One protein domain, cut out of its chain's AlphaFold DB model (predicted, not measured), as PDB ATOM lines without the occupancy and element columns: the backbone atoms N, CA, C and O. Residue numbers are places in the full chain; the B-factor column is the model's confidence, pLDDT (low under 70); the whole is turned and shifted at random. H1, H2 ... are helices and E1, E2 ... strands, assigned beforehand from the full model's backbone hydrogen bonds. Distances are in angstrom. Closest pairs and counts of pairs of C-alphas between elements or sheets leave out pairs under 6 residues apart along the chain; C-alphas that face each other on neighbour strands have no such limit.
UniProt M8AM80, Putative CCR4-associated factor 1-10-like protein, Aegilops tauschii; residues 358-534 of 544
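AT A GLANCE: This is residues 358 to 534 of the 544 residues of the protein "Putative CCR4-associated factor 1-10-like protein" of Aegilops tauschii (UniProt M8AM80). A strongly twisted sheet of six strands forms the core, in three layers: H6 lies over one face, H1, H3 and H4 over the other, and H2 and H5 pack on H4 farther out. The printed part has 177 residues with six named helices and six named strands, in the order E1 H1 E2 H2 E3 E4 H3 E5 H4 H5 E6 H6. The sheet, E1 E4 E3 E2 E5 E6, is mixed, and the class is mixed, helices and strands. The whole is compact and rounded, with a radius of gyration of the C-alphas of 15.1 A and spans of 38 by 37 by 32 A.

IN THESE COORDINATES: E1, residues 358 to 361, begins at C-alpha 358 (10.612, 112.630, 104.035). H1 is residues 366 to 376, E2 381 to 388, 23.8 A long, and H2 400 to 407. E3, residues 412 to 419, 22.6 A, and E4, 429 to 436, 22.0 A, form a hairpin. H3 is residues 452 to 461, E5 470 to 474, H4 477 to 488, 16.8 A, H5 495 to 505 and E6 509 to 511. H6, residues 521 to 533, 19.1 A, ends at C-alpha 533 (25.940, 125.228, 109.982).

HOW THE PARTS SIT: E1 and E4 are parallel, with N 361 and O 432 at 2.8 A. E4 and E3 are antiparallel, N 433 and O 414 at 2.8 A, as are E3 and E2, N 384 and O 417 at 2.8 A. E2 and E5 are parallel, N 473 and O 383 at 2.8 A, as are E5 and E6, N 510 and O 472 at 2.8 A. E1, H1, E2 and E4, H3, E5 are split strand-helix-strand units, other strands lying between their parallel strands; E5, H4 H5, E6 is one with neighbour strands. These crossovers are right-handed. H6 is over E3 and E2 at a height over the sheet of 7.3 A, on the opposite face from H1 and H4. H4, the hub, stands up from the sheet at 55 degrees. It touches H2 (Ala 407 and Tyr 482, closest C-alphas 5.8 A), H3 (Ala 456 and Leu 486, 5.4 A) with residues 486 to 487 alone, and H5 (Phe 480 and Trp 502, 7.0 A) with residues 480 to 484 alone. In H2, H3, H4 and H5 every O i to N i+4 pair is within hydrogen-bond range; in H1 5 of 7 and in H6 8 of 9 are.

THE WHOLE: The two C-alphas farthest apart, of Gly 440 and Gln 534, are 42.4 A apart. The printed part has no cut. The links E2 to H2 and E4 to H3 are long. Mean pLDDT of the printed part is 73.5; 55 residues are under 70, among them 374 to 399.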
ATOM      1  N   GLN A 358      10.056 113.862 104.590       74.62
ATOM      2  CA  GLN A 358      10.612 112.630 104.035       74.62
ATOM      3  C   GLN A 358       9.746 112.167 102.860       74.62
ATOM      4  O   GLN A 358       8.514 112.168 102.936       74.62
ATOM      5  N   VAL A 359      10.396 111.839 101.744       80.81
ATOM      6  CA  VAL A 359       9.745 111.382 100.514       80.81
ATOM      7  C   VAL A 359      10.355 110.055 100.098       80.81
ATOM      8  O   VAL A 359      11.456 110.016  99.549       80.81
ATOM      9  N   ASP A 360       9.610 108.984 100.342       88.19
ATOM     10  CA  ASP A 360       9.961 107.634  99.919       88.19
ATOM     11  C   ASP A 360       9.905 107.547  98.384       88.19
ATOM     12  O   ASP A 360       8.855 107.772  97.762       88.19
ATOM     13  N   VAL A 361      11.033 107.225  97.755       88.06
ATOM     14  CA  VAL A 361      11.153 107.074  96.305       88.06
ATOM     15  C   VAL A 361      11.231 105.592  95.951       88.06
ATOM     16  O   VAL A 361      12.168 104.883  96.321       88.06
ATOM     17  N   TRP A 362      10.228 105.163  95.195       91.25
ATOM     18  CA  TRP A 362       9.992 103.820  94.671       91.25
ATOM     19  C   TRP A 362      10.022 103.872  93.138       91.25
ATOM     20  O   TRP A 362       9.990 104.953  92.544       91.25
ATOM     21  N   ALA A 363      10.013 102.727  92.452       88.50
ATOM     22  CA  ALA A 363       9.998 102.723  90.986       88.50
ATOM     23  C   ALA A 363       8.774 103.449  90.379       88.50
ATOM     24  O   ALA A 363       8.854 103.959  89.264       88.50
ATOM     25  N   SER A 364       7.662 103.540  91.117       85.50
ATOM     26  CA  SER A 364       6.397 104.143  90.676       85.50
ATOM     27  C   SER A 364       6.344 105.678  90.719       85.50
ATOM     28  O   SER A 364       5.535 106.264  90.001       85.50
ATOM     29  N   ASN A 365       7.177 106.347  91.528       83.75
ATOM     30  CA  ASN A 365       7.263 107.819  91.597       83.75
ATOM     31  C   ASN A 365       8.637 108.380  91.172       83.75
ATOM     32  O   ASN A 365       8.804 109.601  91.118       83.75
ATOM     33  N   PHE A 366       9.585 107.505  90.817       87.25
ATOM     34  CA  PHE A 366      10.969 107.825  90.468       87.25
ATOM     35  C   PHE A 366      11.117 108.975  89.457       87.25
ATOM     36  O   PHE A 366      11.742 109.987  89.768       87.25
ATOM     37  N   ASP A 367      10.491 108.872  88.278       80.25
ATOM     38  CA  ASP A 367      10.596 109.889  87.215       80.25
ATOM     39  C   ASP A 367       9.995 111.250  87.606       80.25
ATOM     40  O   ASP A 367      10.397 112.287  87.071       80.25
ATOM     41  N   THR A 368       9.037 111.261  88.535       75.69
ATOM     42  CA  THR A 368       8.427 112.487  89.062       75.69
ATOM     43  C   THR A 368       9.399 113.191  89.999       75.69
ATOM     44  O   THR A 368       9.730 114.355  89.779       75.69
ATOM     45  N   GLU A 369       9.914 112.489  91.009       80.31
ATOM     46  CA  GLU A 369      10.819 113.079  92.002       80.31
ATOM     47  C   GLU A 369      12.215 113.378  91.412       80.31
ATOM     48  O   GLU A 369      12.834 114.376  91.780       80.31
ATOM     49  N   ILE A 370      12.677 112.637  90.393       78.25
ATOM     50  CA  ILE A 370      13.898 112.986  89.642       78.25
ATOM     51  C   ILE A 370      13.800 114.341  88.951       78.25
ATOM     52  O   ILE A 370      14.785 115.080  88.945       78.25
ATOM     53  N   ARG A 371      12.650 114.708  88.373       70.69
ATOM     54  CA  ARG A 371      12.486 116.024  87.722       70.69
ATOM     55  C   ARG A 371      12.624 117.167  88.729       70.69
ATOM     56  O   ARG A 371      13.155 118.220  88.390       70.69
ATOM     57  N   ILE A 372      12.206 116.928  89.971       67.06
ATOM     58  CA  ILE A 372      12.315 117.864  91.094       67.06
ATOM     59  C   ILE A 372      13.781 117.982  91.552       67.06
ATOM     60  O   ILE A 372      14.323 119.084  91.658       67.06
ATOM     61  N   ILE A 373      14.453 116.845  91.749       70.31
ATOM     62  CA  ILE A 373      15.866 116.770  92.151       70.31
ATOM     63  C   ILE A 373      16.779 117.390  91.088       70.31
ATOM     64  O   ILE A 373      17.554 118.292  91.388       70.31
ATOM     65  N   THR A 374      16.673 116.966  89.829       66.38
ATOM     66  CA  THR A 374      17.530 117.469  88.741       66.38
ATOM     67  C   THR A 374      17.279 118.947  88.440       66.38
ATOM     68  O   THR A 374      18.242 119.689  88.252       66.38
ATOM     69  N   GLY A 375      16.024 119.411  88.512       59.78
ATOM     70  CA  GLY A 375      15.677 120.833  88.417       59.78
ATOM     71  C   GLY A 375      16.224 121.704  89.559       59.78
ATOM     72  O   GLY A 375      16.390 122.908  89.380       59.78
ATOM     73  N   SER A 376      16.563 121.112  90.711       54.22
ATOM     74  CA  SER A 376      17.196 121.819  91.838       54.22
ATOM     75  C   SER A 376      18.703 122.040  91.667       54.22
ATOM     76  O   SER A 376      19.278 122.878  92.361       54.22
ATOM     77  N   LEU A 377      19.368 121.262  90.806       53.84
ATOM     78  CA  LEU A 377      20.826 121.062  90.847       53.84
ATOM     79  C   LEU A 377      21.631 121.902  89.841       53.84
ATOM     80  O   LEU A 377      22.852 121.772  89.781       53.84
ATOM     81  N   ASP A 378      20.981 122.825  89.126       49.66
ATOM     82  CA  ASP A 378      21.647 123.937  88.421       49.66
ATOM     83  C   ASP A 378      22.078 125.080  89.379       49.66
ATOM     84  O   ASP A 378      22.590 126.113  88.947       49.66
ATOM     85  N   VAL A 379      21.881 124.912  90.695       45.44
ATOM     86  CA  VAL A 379      22.120 125.932  91.731       45.44
ATOM     87  C   VAL A 379      23.384 125.625  92.549       45.44
ATOM     88  O   VAL A 379      23.635 124.489  92.941       45.44
ATOM     89  N   GLN A 380      24.173 126.660  92.855       50.56
ATOM     90  CA  GLN A 380      25.329 126.582  93.764       50.56
ATOM     91  C   GLN A 380      24.869 126.287  95.206       50.56
ATOM     92  O   GLN A 380      24.027 127.019  95.733       50.56
ATOM     93  N   GLY A 381      25.425 125.266  95.871       55.94
ATOM     94  CA  GLY A 381      24.915 124.833  97.178       55.94
ATOM     95  C   GLY A 381      25.644 123.656  97.843       55.94
ATOM     96  O   GLY A 381      26.742 123.259  97.453       55.94
ATOM     97  N   LEU A 382      24.998 123.094  98.866       53.28
ATOM     98  CA  LEU A 382      25.463 121.963  99.671       53.28
ATOM     99  C   LEU A 382      24.532 120.764  99.461       53.28
ATOM    100  O   LEU A 382      23.335 120.844  99.728       53.28
ATOM    101  N   LEU A 383      25.084 119.647  98.999       57.88
ATOM    102  CA  LEU A 383      24.368 118.395  98.765       57.88
ATOM    103  C   LEU A 383      24.732 117.404  99.870       57.88
ATOM    104  O   LEU A 383      25.910 117.230 100.168       57.88
ATOM    105  N   THR A 384      23.752 116.751 100.484       54.91
ATOM    106  CA  THR A 384      23.980 115.749 101.529       54.91
ATOM    107  C   THR A 384      23.443 114.398 101.119       54.91
ATOM    108  O   THR A 384      22.409 114.285 100.455       54.91
ATOM    109  N   VAL A 385      24.206 113.371 101.473       58.41
ATOM    110  CA  VAL A 385      23.968 111.998 101.058       58.41
ATOM    111  C   VAL A 385      24.208 111.084 102.243       58.41
ATOM    112  O   VAL A 385      25.320 111.021 102.757       58.41
ATOM    113  N   GLU A 386      23.183 110.339 102.637       64.19
ATOM    114  CA  GLU A 386      23.284 109.302 103.661       64.19
ATOM    115  C   GLU A 386      22.735 107.984 103.135       64.19
ATOM    116  O   GLU A 386      21.809 107.954 102.335       64.19
ATOM    117  N   VAL A 387      23.307 106.872 103.580       55.91
ATOM    118  CA  VAL A 387      22.919 105.523 103.155       55.91
ATOM    119  C   VAL A 387      22.698 104.685 104.400       55.91
ATOM    120  O   VAL A 387      23.472 104.775 105.356       55.91
ATOM    121  N   GLU A 388      21.655 103.868 104.387       58.56
ATOM    122  CA  GLU A 388      21.509 102.698 105.242       58.56
ATOM    123  C   GLU A 388      21.507 101.435 104.377       58.56
ATOM    124  O   GLU A 388      20.905 101.406 103.307       58.56
ATOM    125  N   PHE A 389      22.169 100.375 104.835       59.69
ATOM    126  CA  PHE A 389      22.032  99.050 104.232       59.69
ATOM    127  C   PHE A 389      21.015  98.267 105.062       59.69
ATOM    128  O   PHE A 389      21.239  98.025 106.248       59.69
ATOM    129  N   THR A 390      19.906  97.855 104.445       50.72
ATOM    130  CA  THR A 390      18.684  97.384 105.136       50.72
ATOM    131  C   THR A 390      18.832  96.053 105.898       50.72
ATOM    132  O   THR A 390      17.836  95.488 106.336       50.72
ATOM    133  N   ASN A 391      20.044  95.502 106.005       48.84
ATOM    134  CA  ASN A 391      20.362  94.238 106.679       48.84
ATOM    135  C   ASN A 391      21.551  94.346 107.658       48.84
ATOM    136  O   ASN A 391      22.022  93.325 108.159       48.84
ATOM    137  N   SER A 392      22.051  95.553 107.951       48.75
ATOM    138  CA  SER A 392      23.169  95.744 108.882       48.75
ATOM    139  C   SER A 392      22.888  96.840 109.906       48.75
ATOM    140  O   SER A 392      22.837  98.019 109.559       48.75
ATOM    141  N   THR A 393      22.817  96.471 111.187       47.25
ATOM    142  CA  THR A 393      22.927  97.432 112.291       47.25
ATOM    143  C   THR A 393      24.242  98.198 112.137       47.25
ATOM    144  O   THR A 393      25.308  97.580 112.178       47.25
ATOM    145  N   ILE A 394      24.182  99.519 111.944       47.62
ATOM    146  CA  ILE A 394      25.367 100.336 111.641       47.62
ATOM    147  C   ILE A 394      26.277 100.446 112.876       47.62
ATOM    148  O   ILE A 394      26.220 101.395 113.655       47.62
ATOM    149  N   ASN A 395      27.172  99.472 113.026       47.16
ATOM    150  CA  ASN A 395      28.404  99.646 113.779       47.16
ATOM    151  C   ASN A 395      29.348 100.498 112.920       47.16
ATOM    152  O   ASN A 395      29.631 100.151 111.776       47.16
ATOM    153  N   HIS A 396      29.844 101.609 113.467       50.22
ATOM    154  CA  HIS A 396      30.524 102.688 112.727       50.22
ATOM    155  C   HIS A 396      31.892 102.326 112.089       50.22
ATOM    156  O   HIS A 396      32.627 103.220 111.673       50.22
ATOM    157  N   ILE A 397      32.268 101.043 112.019       52.22
ATOM    158  CA  ILE A 397      33.580 100.565 111.558       52.22
ATOM    159  C   ILE A 397      33.411  99.292 110.703       52.22
ATOM    160  O   ILE A 397      33.720  98.191 111.150       52.22
ATOM    161  N   MET A 398      32.919  99.436 109.468       58.62
ATOM    162  CA  MET A 398      33.017  98.383 108.443       58.62
ATOM    163  C   MET A 398      34.292  98.582 107.616       58.62
ATOM    164  O   MET A 398      34.599  99.698 107.192       58.62
ATOM    165  N   SER A 399      35.034  97.505 107.360       69.25
ATOM    166  CA  SER A 399      36.214  97.526 106.492       69.25
ATOM    167  C   SER A 399      35.829  97.593 105.011       69.25
ATOM    168  O   SER A 399      34.772  97.107 104.608       69.25
ATOM    169  N   TYR A 400      36.719  98.126 104.164       70.50
ATOM    170  CA  TYR A 400      36.514  98.254 102.712       70.50
ATOM    171  C   TYR A 400      36.019  96.958 102.029       70.50
ATOM    172  O   TYR A 400      35.189  97.003 101.119       70.50
ATOM    173  N   ALA A 401      36.479  95.791 102.496       71.75
ATOM    174  CA  ALA A 401      36.060  94.488 101.980       71.75
ATOM    175  C   ALA A 401      34.603  94.131 102.338       71.75
ATOM    176  O   ALA A 401      33.889  93.565 101.508       71.75
ATOM    177  N   GLU A 402      34.147  94.492 103.538       71.56
ATOM    178  CA  GLU A 402      32.758  94.311 103.971       71.56
ATOM    179  C   GLU A 402      31.837  95.273 103.215       71.56
ATOM    180  O   GLU A 402      30.818  94.838 102.680       71.56
ATOM    181  N   VAL A 403      32.234  96.544 103.047       66.19
ATOM    182  CA  VAL A 403      31.447  97.512 102.258       66.19
ATOM    183  C   VAL A 403      31.301  97.066 100.807       66.19
ATOM    184  O   VAL A 403      30.205  97.118 100.258       66.19
ATOM    185  N   ARG A 404      32.382  96.573 100.185       73.12
ATOM    186  CA  ARG A 404      32.335  96.023  98.822       73.12
ATOM    187  C   ARG A 404      31.390  94.824  98.718       73.12
ATOM    188  O   ARG A 404      30.743  94.655  97.689       73.12
ATOM    189  N   THR A 405      31.301  94.014  99.773       73.50
ATOM    190  CA  THR A 405      30.392  92.863  99.831       73.50
ATOM    191  C   THR A 405      28.936  93.321  99.938       73.50
ATOM    192  O   THR A 405      28.111  92.862  99.151       73.50
ATOM    193  N   GLU A 406      28.613  94.270 100.820       68.62
ATOM    194  CA  GLU A 406      27.230  94.744 100.982       68.62
ATOM    195  C   GLU A 406      26.758  95.586  99.789       68.62
ATOM    196  O   GLU A 406      25.676  95.356  99.258       68.62
ATOM    197  N   ALA A 407      27.610  96.473  99.267       64.75
ATOM    198  CA  ALA A 407      27.329  97.241  98.055       64.75
ATOM    199  C   ALA A 407      27.038  96.332  96.843       64.75
ATOM    200  O   ALA A 407      26.159  96.644  96.045       64.75
ATOM    201  N   SER A 408      27.698  95.166  96.743       65.88
ATOM    202  CA  SER A 408      27.429  94.176  95.683       65.88
ATOM    203  C   SER A 408      26.057  93.491  95.777       65.88
ATOM    204  O   SER A 408      25.613  92.893  94.798       65.88
ATOM    205  N   ARG A 409      25.363  93.591  96.922       68.44
ATOM    206  CA  ARG A 409      23.983  93.103  97.097       68.44
ATOM    207  C   ARG A 409      22.938  94.110  96.622       68.44
ATOM    208  O   ARG A 409      21.778  93.740  96.503       68.44
ATOM    209  N   CYS A 410      23.326  95.358  96.356       65.19
ATOM    210  CA  CYS A 410      22.494  96.429  95.797       65.19
ATOM    211  C   CYS A 410      21.212  96.824  96.565       65.19
ATOM    212  O   CYS A 410      20.545  97.749  96.109       65.19
ATOM    213  N   LYS A 411      20.889  96.216  97.718       76.44
ATOM    214  CA  LYS A 411      19.746  96.608  98.560       76.44
ATOM    215  C   LYS A 411      20.159  97.611  99.644       76.44
ATOM    216  O   LYS A 411      20.982  97.284 100.500       76.44
ATOM    217  N   ALA A 412      19.611  98.823  99.593       81.88
ATOM    218  CA  ALA A 412      19.943  99.924 100.500       81.88
ATOM    219  C   ALA A 412      18.889 101.040 100.447       81.88
ATOM    220  O   ALA A 412      18.306 101.281  99.393       81.88
ATOM    221  N   ASP A 413      18.735 101.781 101.541       85.25
ATOM    222  CA  ASP A 413      17.958 103.019 101.582       85.25
ATOM    223  C   ASP A 413      18.916 104.216 101.490       85.25
ATOM    224  O   ASP A 413      19.714 104.480 102.395       85.25
ATOM    225  N   LEU A 414      18.870 104.938 100.369       86.62
ATOM    226  CA  LEU A 414      19.704 106.114 100.102       86.62
ATOM    227  C   LEU A 414      18.894 107.392 100.330       86.62
ATOM    228  O   LEU A 414      18.013 107.716  99.539       86.62
ATOM    229  N   ALA A 415      19.234 108.160 101.360       87.00
ATOM    230  CA  ALA A 415      18.699 109.495 101.578       87.00
ATOM    231  C   ALA A 415      19.540 110.572 100.872       87.00
ATOM    232  O   ALA A 415      20.761 110.638 101.036       87.00
ATOM    233  N   ILE A 416      18.878 111.462 100.132       85.00
ATOM    234  CA  ILE A 416      19.483 112.658  99.531       85.00
ATOM    235  C   ILE A 416      18.782 113.907 100.073       85.00
ATOM    236  O   ILE A 416      17.570 114.063  99.928       85.00
ATOM    237  N   GLY A 417      19.556 114.822 100.660       79.12
ATOM    238  CA  GLY A 417      19.122 116.166 101.036       79.12
ATOM    239  C   GLY A 417      19.839 117.210 100.182       79.12
ATOM    240  O   GLY A 417      21.059 117.309 100.207       79.12
ATOM    241  N   ILE A 418      19.111 118.018  99.415       75.81
ATOM    242  CA  ILE A 418      19.707 119.119  98.633       75.81
ATOM    243  C   ILE A 418      19.542 120.401  99.439       75.81
ATOM    244  O   ILE A 418      18.443 120.648  99.928       75.81
ATOM    245  N   SER A 419      20.573 121.236  99.569       65.81
ATOM    246  CA  SER A 419      20.473 122.491 100.317       65.81
ATOM    247  C   SER A 419      21.237 123.665  99.715       65.81
ATOM    248  O   SER A 419      22.148 123.509  98.902       65.81
ATOM    249  N   ASP A 420      20.873 124.870 100.142       58.91
ATOM    250  CA  ASP A 420      21.630 126.073  99.821       58.91
ATOM    251  C   ASP A 420      22.778 126.330 100.816       58.91
ATOM    252  O   ASP A 420      22.873 125.710 101.876       58.91
ATOM    253  N   ASN A 421      23.617 127.326 100.520       55.56
ATOM    254  CA  ASN A 421      24.734 127.754 101.380       55.56
ATOM    255  C   ASN A 421      24.315 128.359 102.743       55.56
ATOM    256  O   ASN A 421      25.132 128.985 103.414       55.56
ATOM    257  N   ASN A 422      23.055 128.187 103.155       50.19
ATOM    258  CA  ASN A 422      22.493 128.627 104.427       50.19
ATOM    259  C   ASN A 422      21.734 127.502 105.171       50.19
ATOM    260  O   ASN A 422      21.092 127.779 106.187       50.19
ATOM    261  N   GLY A 423      21.758 126.265 104.663       53.44
ATOM    262  CA  GLY A 423      21.166 125.091 105.312       53.44
ATOM    263  C   GLY A 423      19.670 124.900 105.087       53.44
ATOM    264  O   GLY A 423      19.033 124.149 105.827       53.44
ATOM    265  N   ARG A 424      19.083 125.549 104.074       55.75
ATOM    266  CA  ARG A 424      17.699 125.265 103.674       55.75
ATOM    267  C   ARG A 424      17.654 124.049 102.775       55.75
ATOM    268  O   ARG A 424      18.211 124.098 101.685       55.75
ATOM    269  N   LEU A 425      16.911 123.025 103.177       60.28
ATOM    270  CA  LEU A 425      16.541 121.935 102.278       60.28
ATOM    271  C   LEU A 425      15.683 122.435 101.107       60.28
ATOM    272  O   LEU A 425      14.728 123.194 101.307       60.28
ATOM    273  N   ALA A 426      15.982 121.964  99.898       57.41
ATOM    274  CA  ALA A 426      15.151 122.152  98.717       57.41
ATOM    275  C   ALA A 426      13.737 121.614  98.997       57.41
ATOM    276  O   ALA A 426      13.565 120.479  99.439       57.41
ATOM    277  N   TYR A 427      12.722 122.465  98.815       57.47
ATOM    278  CA  TYR A 427      11.310 122.187  99.145       57.47
ATOM    279  C   TYR A 427      11.041 121.777 100.603       57.47
ATOM    280  O   TYR A 427       9.941 121.324 100.910       57.47
ATOM    281  N   GLY A 428      12.027 121.903 101.499       61.09
ATOM    282  CA  GLY A 428      11.969 121.321 102.837       61.09
ATOM    283  C   GLY A 428      11.968 119.786 102.865       61.09
ATOM    284  O   GLY A 428      11.559 119.237 103.884       61.09
ATOM    285  N   ARG A 429      12.388 119.109 101.783       71.56
ATOM    286  CA  ARG A 429      12.340 117.644 101.614       71.56
ATOM    287  C   ARG A 429      13.681 116.950 101.863       71.56
ATOM    288  O   ARG A 429      14.734 117.552 101.678       71.56
ATOM    289  N   VAL A 430      13.615 115.657 102.174       77.81
ATOM    290  CA  VAL A 430      14.704 114.681 101.982       77.81
ATOM    291  C   VAL A 430      14.118 113.477 101.246       77.81
ATOM    292  O   VAL A 430      13.042 113.005 101.608       77.81
ATOM    293  N   TRP A 431      14.798 112.991 100.210       84.94
ATOM    294  CA  TRP A 431      14.329 111.865  99.395       84.94
ATOM    295  C   TRP A 431      15.017 110.574  99.815       84.94
ATOM    296  O   TRP A 431      16.233 110.483  99.667       84.94
ATOM    297  N   THR A 432      14.255 109.588 100.288       90.31
ATOM    298  CA  THR A 432      14.761 108.256 100.649       90.31
ATOM    299  C   THR A 432      14.460 107.292  99.507       90.31
ATOM    300  O   THR A 432      13.320 106.890  99.303       90.31
ATOM    301  N   PHE A 433      15.473 106.945  98.721       89.56
ATOM    302  CA  PHE A 433      15.376 105.973  97.638       89.56
ATOM    303  C   PHE A 433      15.504 104.562  98.202       89.56
ATOM    304  O   PHE A 433      16.585 104.187  98.654       89.56
ATOM    305  N   HIS A 434      14.430 103.779  98.118       89.88
ATOM    306  CA  HIS A 434      14.437 102.367  98.496       89.88
ATOM    307  C   HIS A 434      14.995 101.546  97.334       89.88
ATOM    308  O   HIS A 434      14.291 101.267  96.358       89.88
ATOM    309  N   VAL A 435      16.291 101.236  97.388       86.75
ATOM    310  CA  VAL A 435      17.008 100.545  96.312       86.75
ATOM    311  C   VAL A 435      16.920  99.040  96.517       86.75
ATOM    312  O   VAL A 435      17.241  98.538  97.592       86.75
ATOM    313  N   GLU A 436      16.528  98.316  95.470       82.44
ATOM    314  CA  GLU A 436      16.406  96.859  95.482       82.44
ATOM    315  C   GLU A 436      17.434  96.144  94.604       82.44
ATOM    316  O   GLU A 436      17.896  96.641  93.570       82.44
ATOM    317  N   ALA A 437      17.753  94.917  95.020       67.56
ATOM    318  CA  ALA A 437      18.790  94.088  94.410       67.56
ATOM    319  C   ALA A 437      18.450  93.610  92.987       67.56
ATOM    320  O   ALA A 437      19.350  93.337  92.189       67.56
ATOM    321  N   GLN A 438      17.159  93.464  92.672       68.75
ATOM    322  CA  GLN A 438      16.666  92.890  91.420       68.75
ATOM    323  C   GLN A 438      15.518  93.724  90.841       68.75
ATOM    324  O   GLN A 438      14.685  94.266  91.565       68.75
ATOM    325  N   GLN A 439      15.468  93.827  89.512       73.50
ATOM    326  CA  GLN A 439      14.406  94.547  88.813       73.50
ATOM    327  C   GLN A 439      13.072  93.806  88.968       73.50
ATOM    328  O   GLN A 439      12.976  92.637  88.604       73.50
ATOM    329  N   GLY A 440      12.048  94.498  89.475       71.19
ATOM    330  CA  GLY A 440      10.748  93.888  89.774       71.19
ATOM    331  C   GLY A 440      10.686  93.162  91.123       71.19
ATOM    332  O   GLY A 440       9.717  92.454  91.366       71.19
ATOM    333  N   ALA A 441      11.685  93.327  91.997       75.31
ATOM    334  CA  ALA A 441      11.542  92.952  93.400       75.31
ATOM    335  C   ALA A 441      10.525  93.878  94.089       75.31
ATOM    336  O   ALA A 441      10.632  95.106  93.994       75.31
ATOM    337  N   GLU A 442       9.556  93.274  94.770       79.62
ATOM    338  CA  GLU A 442       8.537  93.943  95.580       79.62
ATOM    339  C   GLU A 442       8.858  93.806  97.074       79.62
ATOM    340  O   GLU A 442       9.418  92.796  97.510       79.62
ATOM    341  N   ASP A 443       8.492  94.819  97.858       78.62
ATOM    342  CA  ASP A 443       8.537  94.762  99.319       78.62
ATOM    343  C   ASP A 443       7.336  94.001  99.925       78.62
ATOM    344  O   ASP A 443       6.450  93.506  99.227       78.62
ATOM    345  N   GLU A 444       7.270  93.941 101.258       75.62
ATOM    346  CA  GLU A 444       6.164  93.319 102.007       75.62
ATOM    347  C   GLU A 444       4.778  93.962 101.762       75.62
ATOM    348  O   GLU A 444       3.765  93.448 102.241       75.62
ATOM    349  N   GLN A 445       4.709  95.089 101.045       78.50
ATOM    350  CA  GLN A 445       3.487  95.803 100.676       78.50
ATOM    351  C   GLN A 445       3.230  95.820  99.153       78.50
ATOM    352  O   GLN A 445       2.295  96.491  98.709       78.50
ATOM    353  N   GLY A 446       4.009  95.086  98.348       81.81
ATOM    354  CA  GLY A 446       3.861  95.035  96.887       81.81
ATOM    355  C   GLY A 446       4.443  96.249  96.148       81.81
ATOM    356  O   GLY A 446       4.053  96.540  95.016       81.81
ATOM    357  N   ARG A 447       5.336  97.024  96.781       85.00
ATOM    358  CA  ARG A 447       5.979  98.202  96.177       85.00
ATOM    359  C   ARG A 447       7.288  97.801  95.503       85.00
ATOM    360  O   ARG A 447       8.184  97.266  96.148       85.00
ATOM    361  N   VAL A 448       7.419  98.106  94.211       88.88
ATOM    362  CA  VAL A 448       8.644  97.826  93.444       88.88
ATOM    363  C   VAL A 448       9.744  98.836  93.787       88.88
ATOM    364  O   VAL A 448       9.565 100.047  93.609       88.88
ATOM    365  N   GLY A 449      10.890  98.336  94.248       88.19
ATOM    366  CA  GLY A 449      12.054  99.153  94.602       88.19
ATOM    367  C   GLY A 449      12.754  99.806  93.404       88.19
ATOM    368  O   GLY A 449      12.647  99.368  92.256       88.19
ATOM    369  N   VAL A 450      13.504 100.874  93.671       89.56
ATOM    370  CA  VAL A 450      14.364 101.548  92.688       89.56
ATOM    371  C   VAL A 450      15.528 100.626  92.321       89.56
ATOM    372  O   VAL A 450      16.154 100.035  93.193       89.56
ATOM    373  N   THR A 451      15.880 100.506  91.039       88.44
ATOM    374  CA  THR A 451      17.050  99.694  90.654       88.44
ATOM    375  C   THR A 451      18.352 100.490  90.730       88.44
ATOM    376  O   THR A 451      18.392 101.687  90.431       88.44
ATOM    377  N   ALA A 452      19.466  99.805  90.999       83.44
ATOM    378  CA  ALA A 452      20.806 100.393  90.936       83.44
ATOM    379  C   ALA A 452      21.112 101.098  89.592       83.44
ATOM    380  O   ALA A 452      21.811 102.109  89.569       83.44
ATOM    381  N   THR A 453      20.559 100.617  88.468       86.06
ATOM    382  CA  THR A 453      20.734 101.261  87.148       86.06
ATOM    383  C   THR A 453      19.915 102.544  87.014       86.06
ATOM    384  O   THR A 453      20.427 103.523  86.477       86.06
ATOM    385  N   MET A 454      18.685 102.571  87.531       88.38
ATOM    386  CA  MET A 454      17.871 103.791  87.592       88.38
ATOM    387  C   MET A 454      18.590 104.869  88.412       88.38
ATOM    388  O   MET A 454      18.771 105.993  87.946       88.38
ATOM    389  N   LEU A 455      19.083 104.506  89.598       86.69
ATOM    390  CA  LEU A 455      19.784 105.424  90.491       86.69
ATOM    391  C   LEU A 455      21.149 105.885  89.939       86.69
ATOM    392  O   LEU A 455      21.469 107.068  90.019       86.69
ATOM    393  N   ALA A 456      21.927 105.012  89.293       86.38
ATOM    394  CA  ALA A 456      23.122 105.430  88.549       86.38
ATOM    395  C   ALA A 456      22.780 106.397  87.391       86.38
ATOM    396  O   ALA A 456      23.537 107.327  87.099       86.38
ATOM    397  N   GLY A 457      21.613 106.214  86.766       85.56
ATOM    398  CA  GLY A 457      21.047 107.127  85.772       85.56
ATOM    399  C   GLY A 457      20.659 108.494  86.342       85.56
ATOM    400  O   GLY A 457      20.840 109.494  85.653       85.56
ATOM    401  N   LEU A 458      20.219 108.583  87.604       84.38
ATOM    402  CA  LEU A 458      20.112 109.872  88.298       84.38
ATOM    403  C   LEU A 458      21.496 110.507  88.420       84.38
ATOM    404  O   LEU A 458      21.720 111.590  87.884       84.38
ATOM    405  N   LEU A 459      22.432 109.814  89.077       81.69
ATOM    406  CA  LEU A 459      23.742 110.366  89.441       81.69
ATOM    407  C   LEU A 459      24.526 110.900  88.233       81.69
ATOM    408  O   LEU A 459      25.144 111.954  88.340       81.69
ATOM    409  N   THR A 460      24.471 110.220  87.082       81.62
ATOM    410  CA  THR A 460      25.158 110.662  85.850       81.62
ATOM    411  C   THR A 460      24.468 111.821  85.124       81.62
ATOM    412  O   THR A 460      25.144 112.573  84.426       81.62
ATOM    413  N   ASN A 461      23.157 112.018  85.309       74.62
ATOM    414  CA  ASN A 461      22.431 113.181  84.782       74.62
ATOM    415  C   ASN A 461      22.468 114.399  85.728       74.62
ATOM    416  O   ASN A 461      22.127 115.510  85.315       74.62
ATOM    417  N   MET A 462      22.896 114.237  86.987       72.31
ATOM    418  CA  MET A 462      23.077 115.366  87.902       72.31
ATOM    419  C   MET A 462      24.313 116.198  87.525       72.31
ATOM    420  O   MET A 462      25.450 115.786  87.753       72.31
ATOM    421  N   ARG A 463      24.099 117.443  87.082       68.00
ATOM    422  CA  ARG A 463      25.154 118.461  86.857       68.00
ATOM    423  C   ARG A 463      25.935 118.872  88.121       68.00
ATOM    424  O   ARG A 463      26.837 119.707  88.046       68.00
ATOM    425  N   SER A 464      25.585 118.323  89.283       68.75
ATOM    426  CA  SER A 464      26.325 118.460  90.540       68.75
ATOM    427  C   SER A 464      27.473 117.451  90.686       68.75
ATOM    428  O   SER A 464      28.392 117.695  91.472       68.75
ATOM    429  N   LEU A 465      27.462 116.342  89.936       75.06
ATOM    430  CA  LEU A 465      28.584 115.406  89.882       75.06
ATOM    431  C   LEU A 465      29.802 116.124  89.277       75.06
ATOM    432  O   LEU A 465      29.674 116.849  88.293       75.06
ATOM    433  N   GLN A 466      30.976 115.973  89.893       79.12
ATOM    434  CA  GLN A 466      32.212 116.699  89.553       79.12
ATOM    435  C   GLN A 466      32.160 118.244  89.651       79.12
ATOM    436  O   GLN A 466      33.166 118.901  89.383       79.12
ATOM    437  N   ASN A 467      31.045 118.861  90.064       74.94
ATOM    438  CA  ASN A 467      30.925 120.320  90.139       74.94
ATOM    439  C   ASN A 467      31.638 120.867  91.395       74.94
ATOM    440  O   ASN A 467      31.193 120.586  92.509       74.94
ATOM    441  N   PRO A 468      32.695 121.695  91.269       72.88
ATOM    442  CA  PRO A 468      33.458 122.175  92.425       72.88
ATOM    443  C   PRO A 468      32.662 123.132  93.329       72.88
ATOM    444  O   PRO A 468      33.040 123.334  94.483       72.88
ATOM    445  N   ASN A 469      31.559 123.702  92.830       68.69
ATOM    446  CA  ASN A 469      30.665 124.590  93.581       68.69
ATOM    447  C   ASN A 469      29.590 123.832  94.381       68.69
ATOM    448  O   ASN A 469      28.756 124.475  95.017       68.69
ATOM    449  N   VAL A 470      29.586 122.494  94.326       75.00
ATOM    450  CA  VAL A 470      28.728 121.638  95.149       75.00
ATOM    451  C   VAL A 470      29.588 120.952  96.196       75.00
ATOM    452  O   VAL A 470      30.505 120.203  95.865       75.00
ATOM    453  N   ILE A 471      29.287 121.205  97.468       79.06
ATOM    454  CA  ILE A 471      29.943 120.530  98.592       79.06
ATOM    455  C   ILE A 471      29.101 119.307  98.969       79.06
ATOM    456  O   ILE A 471      27.938 119.463  99.338       79.06
ATOM    457  N   TRP A 472      29.691 118.114  98.905       84.56
ATOM    458  CA  TRP A 472      29.046 116.844  99.246       84.56
ATOM    459  C   TRP A 472      29.282 116.487 100.722       84.56
ATOM    460  O   TRP A 472      30.420 116.238 101.118       84.56
ATOM    461  N   LEU A 473      28.236 116.449 101.550       83.81
ATOM    462  CA  LEU A 473      28.325 116.043 102.960       83.81
ATOM    463  C   LEU A 473      27.782 114.625 103.175       83.81
ATOM    464  O   LEU A 473      26.795 114.241 102.552       83.81
ATOM    465  N   SER A 474      28.372 113.893 104.120       84.94
ATOM    466  CA  SER A 474      27.798 112.663 104.682       84.94
ATOM    467  C   SER A 474      28.256 112.458 106.130       84.94
ATOM    468  O   SER A 474      29.326 112.937 106.517       84.94
ATOM    469  N   SER A 475      27.505 111.696 106.923       77.38
ATOM    470  CA  SER A 475      27.924 111.236 108.244       77.38
ATOM    471  C   SER A 475      28.955 110.101 108.177       77.38
ATOM    472  O   SER A 475      29.528 109.749 109.206       77.38
ATOM    473  N   THR A 476      29.178 109.478 107.008       76.06
ATOM    474  CA  THR A 476      30.026 108.280 106.889       76.06
ATOM    475  C   THR A 476      30.669 108.073 105.508       76.06
ATOM    476  O   THR A 476      30.144 108.450 104.463       76.06
ATOM    477  N   ARG A 477      31.826 107.395 105.477       75.50
ATOM    478  CA  ARG A 477      32.529 107.019 104.230       75.50
ATOM    479  C   ARG A 477      31.757 105.983 103.399       75.50
ATOM    480  O   ARG A 477      31.968 105.880 102.192       75.50
ATOM    481  N   MET A 478      30.841 105.254 104.040       74.44
ATOM    482  CA  MET A 478      29.998 104.214 103.433       74.44
ATOM    483  C   MET A 478      29.148 104.742 102.270       74.44
ATOM    484  O   MET A 478      28.956 104.044 101.277       74.44
ATOM    485  N   CYS A 479      28.675 105.985 102.363       78.69
ATOM    486  CA  CYS A 479      27.798 106.586 101.362       78.69
ATOM    487  C   CYS A 479      28.529 106.802 100.036       78.69
ATOM    488  O   CYS A 479      28.043 106.395  98.984       78.69
ATOM    489  N   PHE A 480      29.746 107.345 100.088       81.12
ATOM    490  CA  PHE A 480      30.589 107.533  98.907       81.12
ATOM    491  C   PHE A 480      31.045 106.194  98.300       81.12
ATOM    492  O   PHE A 480      31.053 106.058  97.076       81.12
ATOM    493  N   LEU A 481      31.331 105.179  99.130       78.50
ATOM    494  CA  LEU A 481      31.565 103.796  98.678       78.50
ATOM    495  C   LEU A 481      30.376 103.250  97.874       78.50
ATOM    496  O   LEU A 481      30.567 102.716  96.780       78.50
ATOM    497  N   TYR A 482      29.153 103.434  98.376       80.44
ATOM    498  CA  TYR A 482      27.940 102.994  97.690       80.44
ATOM    499  C   TYR A 482      27.696 103.767  96.385       80.44
ATOM    500  O   TYR A 482      27.547 103.139  95.336       80.44
ATOM    501  N   LEU A 483      27.757 105.106  96.402       84.31
ATOM    502  CA  LEU A 483      27.600 105.925  95.190       84.31
ATOM    503  C   LEU A 483      28.596 105.531  94.088       84.31
ATOM    504  O   LEU A 483      28.229 105.466  92.916       84.31
ATOM    505  N   ILE A 484      29.846 105.232  94.447       85.12
ATOM    506  CA  ILE A 484      30.869 104.822  93.476       85.12
ATOM    507  C   ILE A 484      30.571 103.427  92.930       85.12
ATOM    508  O   ILE A 484      30.687 103.231  91.724       85.12
ATOM    509  N   SER A 485      30.091 102.491  93.758       82.31
ATOM    510  CA  SER A 485      29.642 101.172  93.285       82.31
ATOM    511  C   SER A 485      28.494 101.258  92.270       82.31
ATOM    512  O   SER A 485      28.487 100.505  91.299       82.31
ATOM    513  N   LEU A 486      27.580 102.223  92.431       83.25
ATOM    514  CA  LEU A 486      26.489 102.479  91.485       83.25
ATOM    515  C   LEU A 486      27.020 103.054  90.162       83.25
ATOM    516  O   LEU A 486      26.619 102.608  89.088       83.25
ATOM    517  N   LEU A 487      27.948 104.015  90.239       84.69
ATOM    518  CA  LEU A 487      28.547 104.682  89.077       84.69
ATOM    519  C   LEU A 487      29.470 103.765  88.259       84.69
ATOM    520  O   LEU A 487      29.456 103.828  87.032       84.69
ATOM    521  N   THR A 488      30.276 102.915  88.906       83.00
ATOM    522  CA  THR A 488      31.265 102.059  88.222       83.00
ATOM    523  C   THR A 488      30.805 100.619  88.007       83.00
ATOM    524  O   THR A 488      31.453  99.888  87.258       83.00
ATOM    525  N   ARG A 489      29.733 100.175  88.685       75.19
ATOM    526  CA  ARG A 489      29.262  98.772  88.783       75.19
ATOM    527  C   ARG A 489      30.281  97.768  89.348       75.19
ATOM    528  O   ARG A 489      29.967  96.589  89.482       75.19
ATOM    529  N   CYS A 490      31.488  98.212  89.689       73.00
ATOM    530  CA  CYS A 490      32.560  97.402  90.255       73.00
ATOM    531  C   CYS A 490      33.474  98.296  91.101       73.00
ATOM    532  O   CYS A 490      34.067  99.253  90.594       73.00
ATOM    533  N   LEU A 491      33.582  98.004  92.397       76.69
ATOM    534  CA  LEU A 491      34.532  98.682  93.279       76.69
ATOM    535  C   LEU A 491      35.944  98.102  93.080       76.69
ATOM    536  O   LEU A 491      36.068  96.889  92.896       76.69
ATOM    537  N   PRO A 492      37.007  98.926  93.160       78.56
ATOM    538  CA  PRO A 492      38.384  98.448  93.094       78.56
ATOM    539  C   PRO A 492      38.713  97.295  94.060       78.56
ATOM    540  O   PRO A 492      38.074  97.070  95.093       78.56
ATOM    541  N   LEU A 493      39.779  96.559  93.742       75.88
ATOM    542  CA  LEU A 493      40.351  95.605  94.694       75.88
ATOM    543  C   LEU A 493      41.120  96.318  95.814       75.88
ATOM    544  O   LEU A 493      41.101  95.843  96.950       75.88
ATOM    545  N   GLU A 494      41.727  97.466  95.500       80.81
ATOM    546  CA  GLU A 494      42.644  98.216  96.358       80.81
ATOM    547  C   GLU A 494      42.060  99.577  96.770       80.81
ATOM    548  O   GLU A 494      41.594 100.357  95.936       80.81
ATOM    549  N   GLU A 495      42.134  99.894  98.064       78.00
ATOM    550  CA  GLU A 495      41.490 101.074  98.661       78.00
ATOM    551  C   GLU A 495      42.033 102.412  98.116       78.00
ATOM    552  O   GLU A 495      41.287 103.378  97.952       78.00
ATOM    553  N   HIS A 496      43.318 102.472  97.748       80.62
ATOM    554  CA  HIS A 496      43.922 103.688  97.192       80.62
ATOM    555  C   HIS A 496      43.346 104.054  95.808       80.62
ATOM    556  O   HIS A 496      43.111 105.231  95.530       80.62
ATOM    557  N   CYS A 497      43.031 103.058  94.969       81.19
ATOM    558  CA  CYS A 497      42.322 103.269  93.703       81.19
ATOM    559  C   CYS A 497      40.905 103.820  93.938       81.19
ATOM    560  O   CYS A 497      40.424 104.659  93.176       81.19
ATOM    561  N   PHE A 498      40.247 103.391  95.019       81.50
ATOM    562  CA  PHE A 498      38.942 103.914  95.415       81.50
ATOM    563  C   PHE A 498      39.005 105.389  95.856       81.50
ATOM    564  O   PHE A 498      38.182 106.181  95.398       81.50
ATOM    565  N   PHE A 499      40.005 105.799  96.646       79.56
ATOM    566  CA  PHE A 499      40.199 107.221  96.974       79.56
ATOM    567  C   PHE A 499      40.500 108.087  95.737       79.56
ATOM    568  O   PHE A 499      40.105 109.254  95.697       79.56
ATOM    569  N   GLY A 500      41.133 107.523  94.702       82.69
ATOM    570  CA  GLY A 500      41.247 108.167  93.391       82.69
ATOM    571  C   GLY A 500      39.874 108.444  92.765       82.69
ATOM    572  O   GLY A 500      39.550 109.592  92.467       82.69
ATOM    573  N   LEU A 501      39.032 107.412  92.638       84.56
ATOM    574  CA  LEU A 501      37.671 107.540  92.096       84.56
ATOM    575  C   LEU A 501      36.797 108.514  92.903       84.56
ATOM    576  O   LEU A 501      36.055 109.291  92.305       84.56
ATOM    577  N   TRP A 502      36.910 108.519  94.236       85.31
ATOM    578  CA  TRP A 502      36.184 109.453  95.102       85.31
ATOM    579  C   TRP A 502      36.469 110.900  94.730       85.31
ATOM    580  O   TRP A 502      35.540 111.627  94.383       85.31
ATOM    581  N   ASN A 503      37.734 111.315  94.746       83.75
ATOM    582  CA  ASN A 503      38.081 112.706  94.464       83.75
ATOM    583  C   ASN A 503      37.812 113.091  92.992       83.75
ATOM    584  O   ASN A 503      37.599 114.266  92.702       83.75
ATOM    585  N   CYS A 504      37.742 112.116  92.074       85.12
ATOM    586  CA  CYS A 504      37.295 112.337  90.696       85.12
ATOM    587  C   CYS A 504      35.781 112.584  90.568       85.12
ATOM    588  O   CYS A 504      35.387 113.444  89.782       85.12
ATOM    589  N   PHE A 505      34.920 111.853  91.285       85.12
ATOM    590  CA  PHE A 505      33.458 112.031  91.205       85.12
ATOM    591  C   PHE A 505      32.937 113.155  92.113       85.12
ATOM    592  O   PHE A 505      32.031 113.900  91.730       85.12
ATOM    593  N   PHE A 506      33.538 113.302  93.293       86.56
ATOM    594  CA  PHE A 506      33.149 114.244  94.339       86.56
ATOM    595  C   PHE A 506      34.378 115.082  94.734       86.56
ATOM    596  O   PHE A 506      35.017 114.795  95.742       86.56
ATOM    597  N   PRO A 507      34.758 116.111  93.955       80.69
ATOM    598  CA  PRO A 507      35.997 116.869  94.176       80.69
ATOM    599  C   PRO A 507      35.958 117.792  95.407       80.69
ATOM    600  O   PRO A 507      36.975 118.372  95.778       80.69
ATOM    601  N   ASN A 508      34.790 117.960  96.027       81.50
ATOM    602  CA  ASN A 508      34.566 118.835  97.172       81.50
ATOM    603  C   ASN A 508      33.604 118.131  98.142       81.50
ATOM    604  O   ASN A 508      32.388 118.194  97.975       81.50
ATOM    605  N   TRP A 509      34.150 117.396  99.114       85.00
ATOM    606  CA  TRP A 509      33.383 116.583 100.067       85.00
ATOM    607  C   TRP A 509      33.780 116.859 101.520       85.00
ATOM    608  O   TRP A 509      34.869 117.368 101.794       85.00
ATOM    609  N   ARG A 510      32.897 116.522 102.469       81.75
ATOM    610  CA  ARG A 510      33.162 116.565 103.918       81.75
ATOM    611  C   ARG A 510      32.463 115.413 104.635       81.75
ATOM    612  O   ARG A 510      31.353 115.034 104.270       81.75
ATOM    613  N   LEU A 511      33.093 114.914 105.694       80.56
ATOM    614  CA  LEU A 511      32.463 114.015 106.662       80.56
ATOM    615  C   LEU A 511      32.036 114.818 107.890       80.56
ATOM    616  O   LEU A 511      32.793 115.669 108.358       80.56
ATOM    617  N   ILE A 512      30.832 114.554 108.393       77.81
ATOM    618  CA  ILE A 512      30.258 115.220 109.567       77.81
ATOM    619  C   ILE A 512      29.703 114.150 110.505       77.81
ATOM    620  O   ILE A 512      28.523 113.807 110.481       77.81
ATOM    621  N   GLU A 513      30.588 113.589 111.322       71.88
ATOM    622  CA  GLU A 513      30.276 112.468 112.208       71.88
ATOM    623  C   GLU A 513      29.199 112.826 113.253       71.88
ATOM    624  O   GLU A 513      28.946 113.996 113.572       71.88
ATOM    625  N   HIS A 514      28.509 111.804 113.764       68.69
ATOM    626  CA  HIS A 514      27.414 111.938 114.727       68.69
ATOM    627  C   HIS A 514      27.745 111.167 116.006       68.69
ATOM    628  O   HIS A 514      28.078 109.987 115.952       68.69
ATOM    629  N   GLY A 515      27.603 111.814 117.166       56.97
ATOM    630  CA  GLY A 515      27.866 111.200 118.476       56.97
ATOM    631  C   GLY A 515      26.756 110.275 119.000       56.97
ATOM    632  O   GLY A 515      26.818 109.849 120.150       56.97
ATOM    633  N   SER A 516      25.722 110.004 118.202       58.28
ATOM    634  CA  SER A 516      24.556 109.197 118.574       58.28
ATOM    635  C   SER A 516      24.029 108.424 117.359       58.28
ATOM    636  O   SER A 516      23.896 109.038 116.296       58.28
ATOM    637  N   PRO A 517      23.689 107.127 117.492       63.25
ATOM    638  CA  PRO A 517      23.198 106.318 116.382       63.25
ATOM    639  C   PRO A 517      21.733 106.653 116.056       63.25
ATOM    640  O   PRO A 517      20.813 106.090 116.643       63.25
ATOM    641  N   GLU A 518      21.520 107.569 115.110       69.12
ATOM    642  CA  GLU A 518      20.248 107.674 114.383       69.12
ATOM    643  C   GLU A 518      20.287 106.687 113.209       69.12
ATOM    644  O   GLU A 518      21.234 106.699 112.414       69.12
ATOM    645  N   GLN A 519      19.286 105.813 113.139       70.56
ATOM    646  CA  GLN A 519      19.186 104.738 112.149       70.56
ATOM    647  C   GLN A 519      18.485 105.222 110.879       70.56
ATOM    648  O   GLN A 519      18.928 104.902 109.785       70.56
ATOM    649  N   ASP A 520      17.496 106.108 110.984       77.94
ATOM    650  CA  ASP A 520      16.827 106.609 109.783       77.94
ATOM    651  C   ASP A 520      17.792 107.446 108.898       77.94
ATOM    652  O   ASP A 520      18.335 108.464 109.359       77.94
ATOM    653  N   PRO A 521      18.030 107.064 107.624       78.06
ATOM    654  CA  PRO A 521      18.990 107.754 106.763       78.06
ATOM    655  C   PRO A 521      18.516 109.168 106.401       78.06
ATOM    656  O   PRO A 521      19.336 110.081 106.276       78.06
ATOM    657  N   GLY A 522      17.201 109.390 106.300       76.06
ATOM    658  CA  GLY A 522      16.632 110.708 106.031       76.06
ATOM    659  C   GLY A 522      16.916 111.702 107.159       76.06
ATOM    660  O   GLY A 522      17.293 112.845 106.907       76.06
ATOM    661  N   ARG A 523      16.815 111.259 108.415       75.44
ATOM    662  CA  ARG A 523      17.165 112.040 109.604       75.44
ATOM    663  C   ARG A 523      18.662 112.244 109.744       75.44
ATOM    664  O   ARG A 523      19.057 113.360 110.077       75.44
ATOM    665  N   ARG A 524      19.503 111.249 109.425       79.44
ATOM    666  CA  ARG A 524      20.954 111.485 109.318       79.44
ATOM    667  C   ARG A 524      21.251 112.628 108.342       79.44
ATOM    668  O   ARG A 524      21.998 113.531 108.699       79.44
ATOM    669  N   ALA A 525      20.585 112.689 107.183       77.38
ATOM    670  CA  ALA A 525      20.836 113.748 106.197       77.38
ATOM    671  C   ALA A 525      20.478 115.150 106.735       77.38
ATOM    672  O   ALA A 525      21.187 116.124 106.460       77.38
ATOM    673  N   ILE A 526      19.423 115.242 107.555       72.75
ATOM    674  CA  ILE A 526      19.036 116.457 108.293       72.75
ATOM    675  C   ILE A 526      20.088 116.820 109.356       72.75
ATOM    676  O   ILE A 526      20.463 117.986 109.466       72.75
ATOM    677  N   ILE A 527      20.587 115.853 110.130       74.75
ATOM    678  CA  ILE A 527      21.558 116.095 111.214       74.75
ATOM    679  C   ILE A 527      22.938 116.478 110.647       74.75
ATOM    680  O   ILE A 527      23.562 117.418 111.146       74.75
ATOM    681  N   THR A 528      23.383 115.836 109.562       76.00
ATOM    682  CA  THR A 528      24.566 116.215 108.766       76.00
ATOM    683  C   THR A 528      24.472 117.659 108.276       76.00
ATOM    684  O   THR A 528      25.422 118.428 108.448       76.00
ATOM    685  N   LEU A 529      23.314 118.069 107.740       72.75
ATOM    686  CA  LEU A 529      23.058 119.467 107.388       72.75
ATOM    687  C   LEU A 529      23.156 120.384 108.607       72.75
ATOM    688  O   LEU A 529      23.961 121.311 108.601       72.75
ATOM    689  N   GLN A 530      22.379 120.120 109.660       70.06
ATOM    690  CA  GLN A 530      22.349 120.934 110.879       70.06
ATOM    691  C   GLN A 530      23.755 121.170 111.446       70.06
ATOM    692  O   GLN A 530      24.121 122.316 111.713       70.06
ATOM    693  N   ARG A 531      24.554 120.105 111.591       72.06
ATOM    694  CA  ARG A 531      25.928 120.168 112.107       72.06
ATOM    695  C   ARG A 531      26.856 121.002 111.213       72.06
ATOM    696  O   ARG A 531      27.694 121.717 111.749       72.06
ATOM    697  N   CYS A 532      26.674 121.007 109.888       70.12
ATOM    698  CA  CYS A 532      27.491 121.823 108.975       70.12
ATOM    699  C   CYS A 532      27.343 123.345 109.180       70.12
ATOM    700  O   CYS A 532      28.242 124.099 108.803       70.12
ATOM    701  N   PHE A 533      26.224 123.803 109.753       60.59
ATOM    702  CA  PHE A 533      25.940 125.228 109.982       60.59
ATOM    703  C   PHE A 533      26.013 125.650 111.454       60.59
ATOM    704  O   PHE A 533      25.829 126.830 111.763       60.59
ATOM    705  N   GLN A 534      26.296 124.725 112.374       58.50
ATOM    706  CA  GLN A 534      26.575 125.088 113.761       58.50
ATOM    707  C   GLN A 534      27.961 125.752 113.855       58.50
ATOM    708  O   GLN A 534      28.914 125.282 113.229       58.50
TER     709      GLN A 534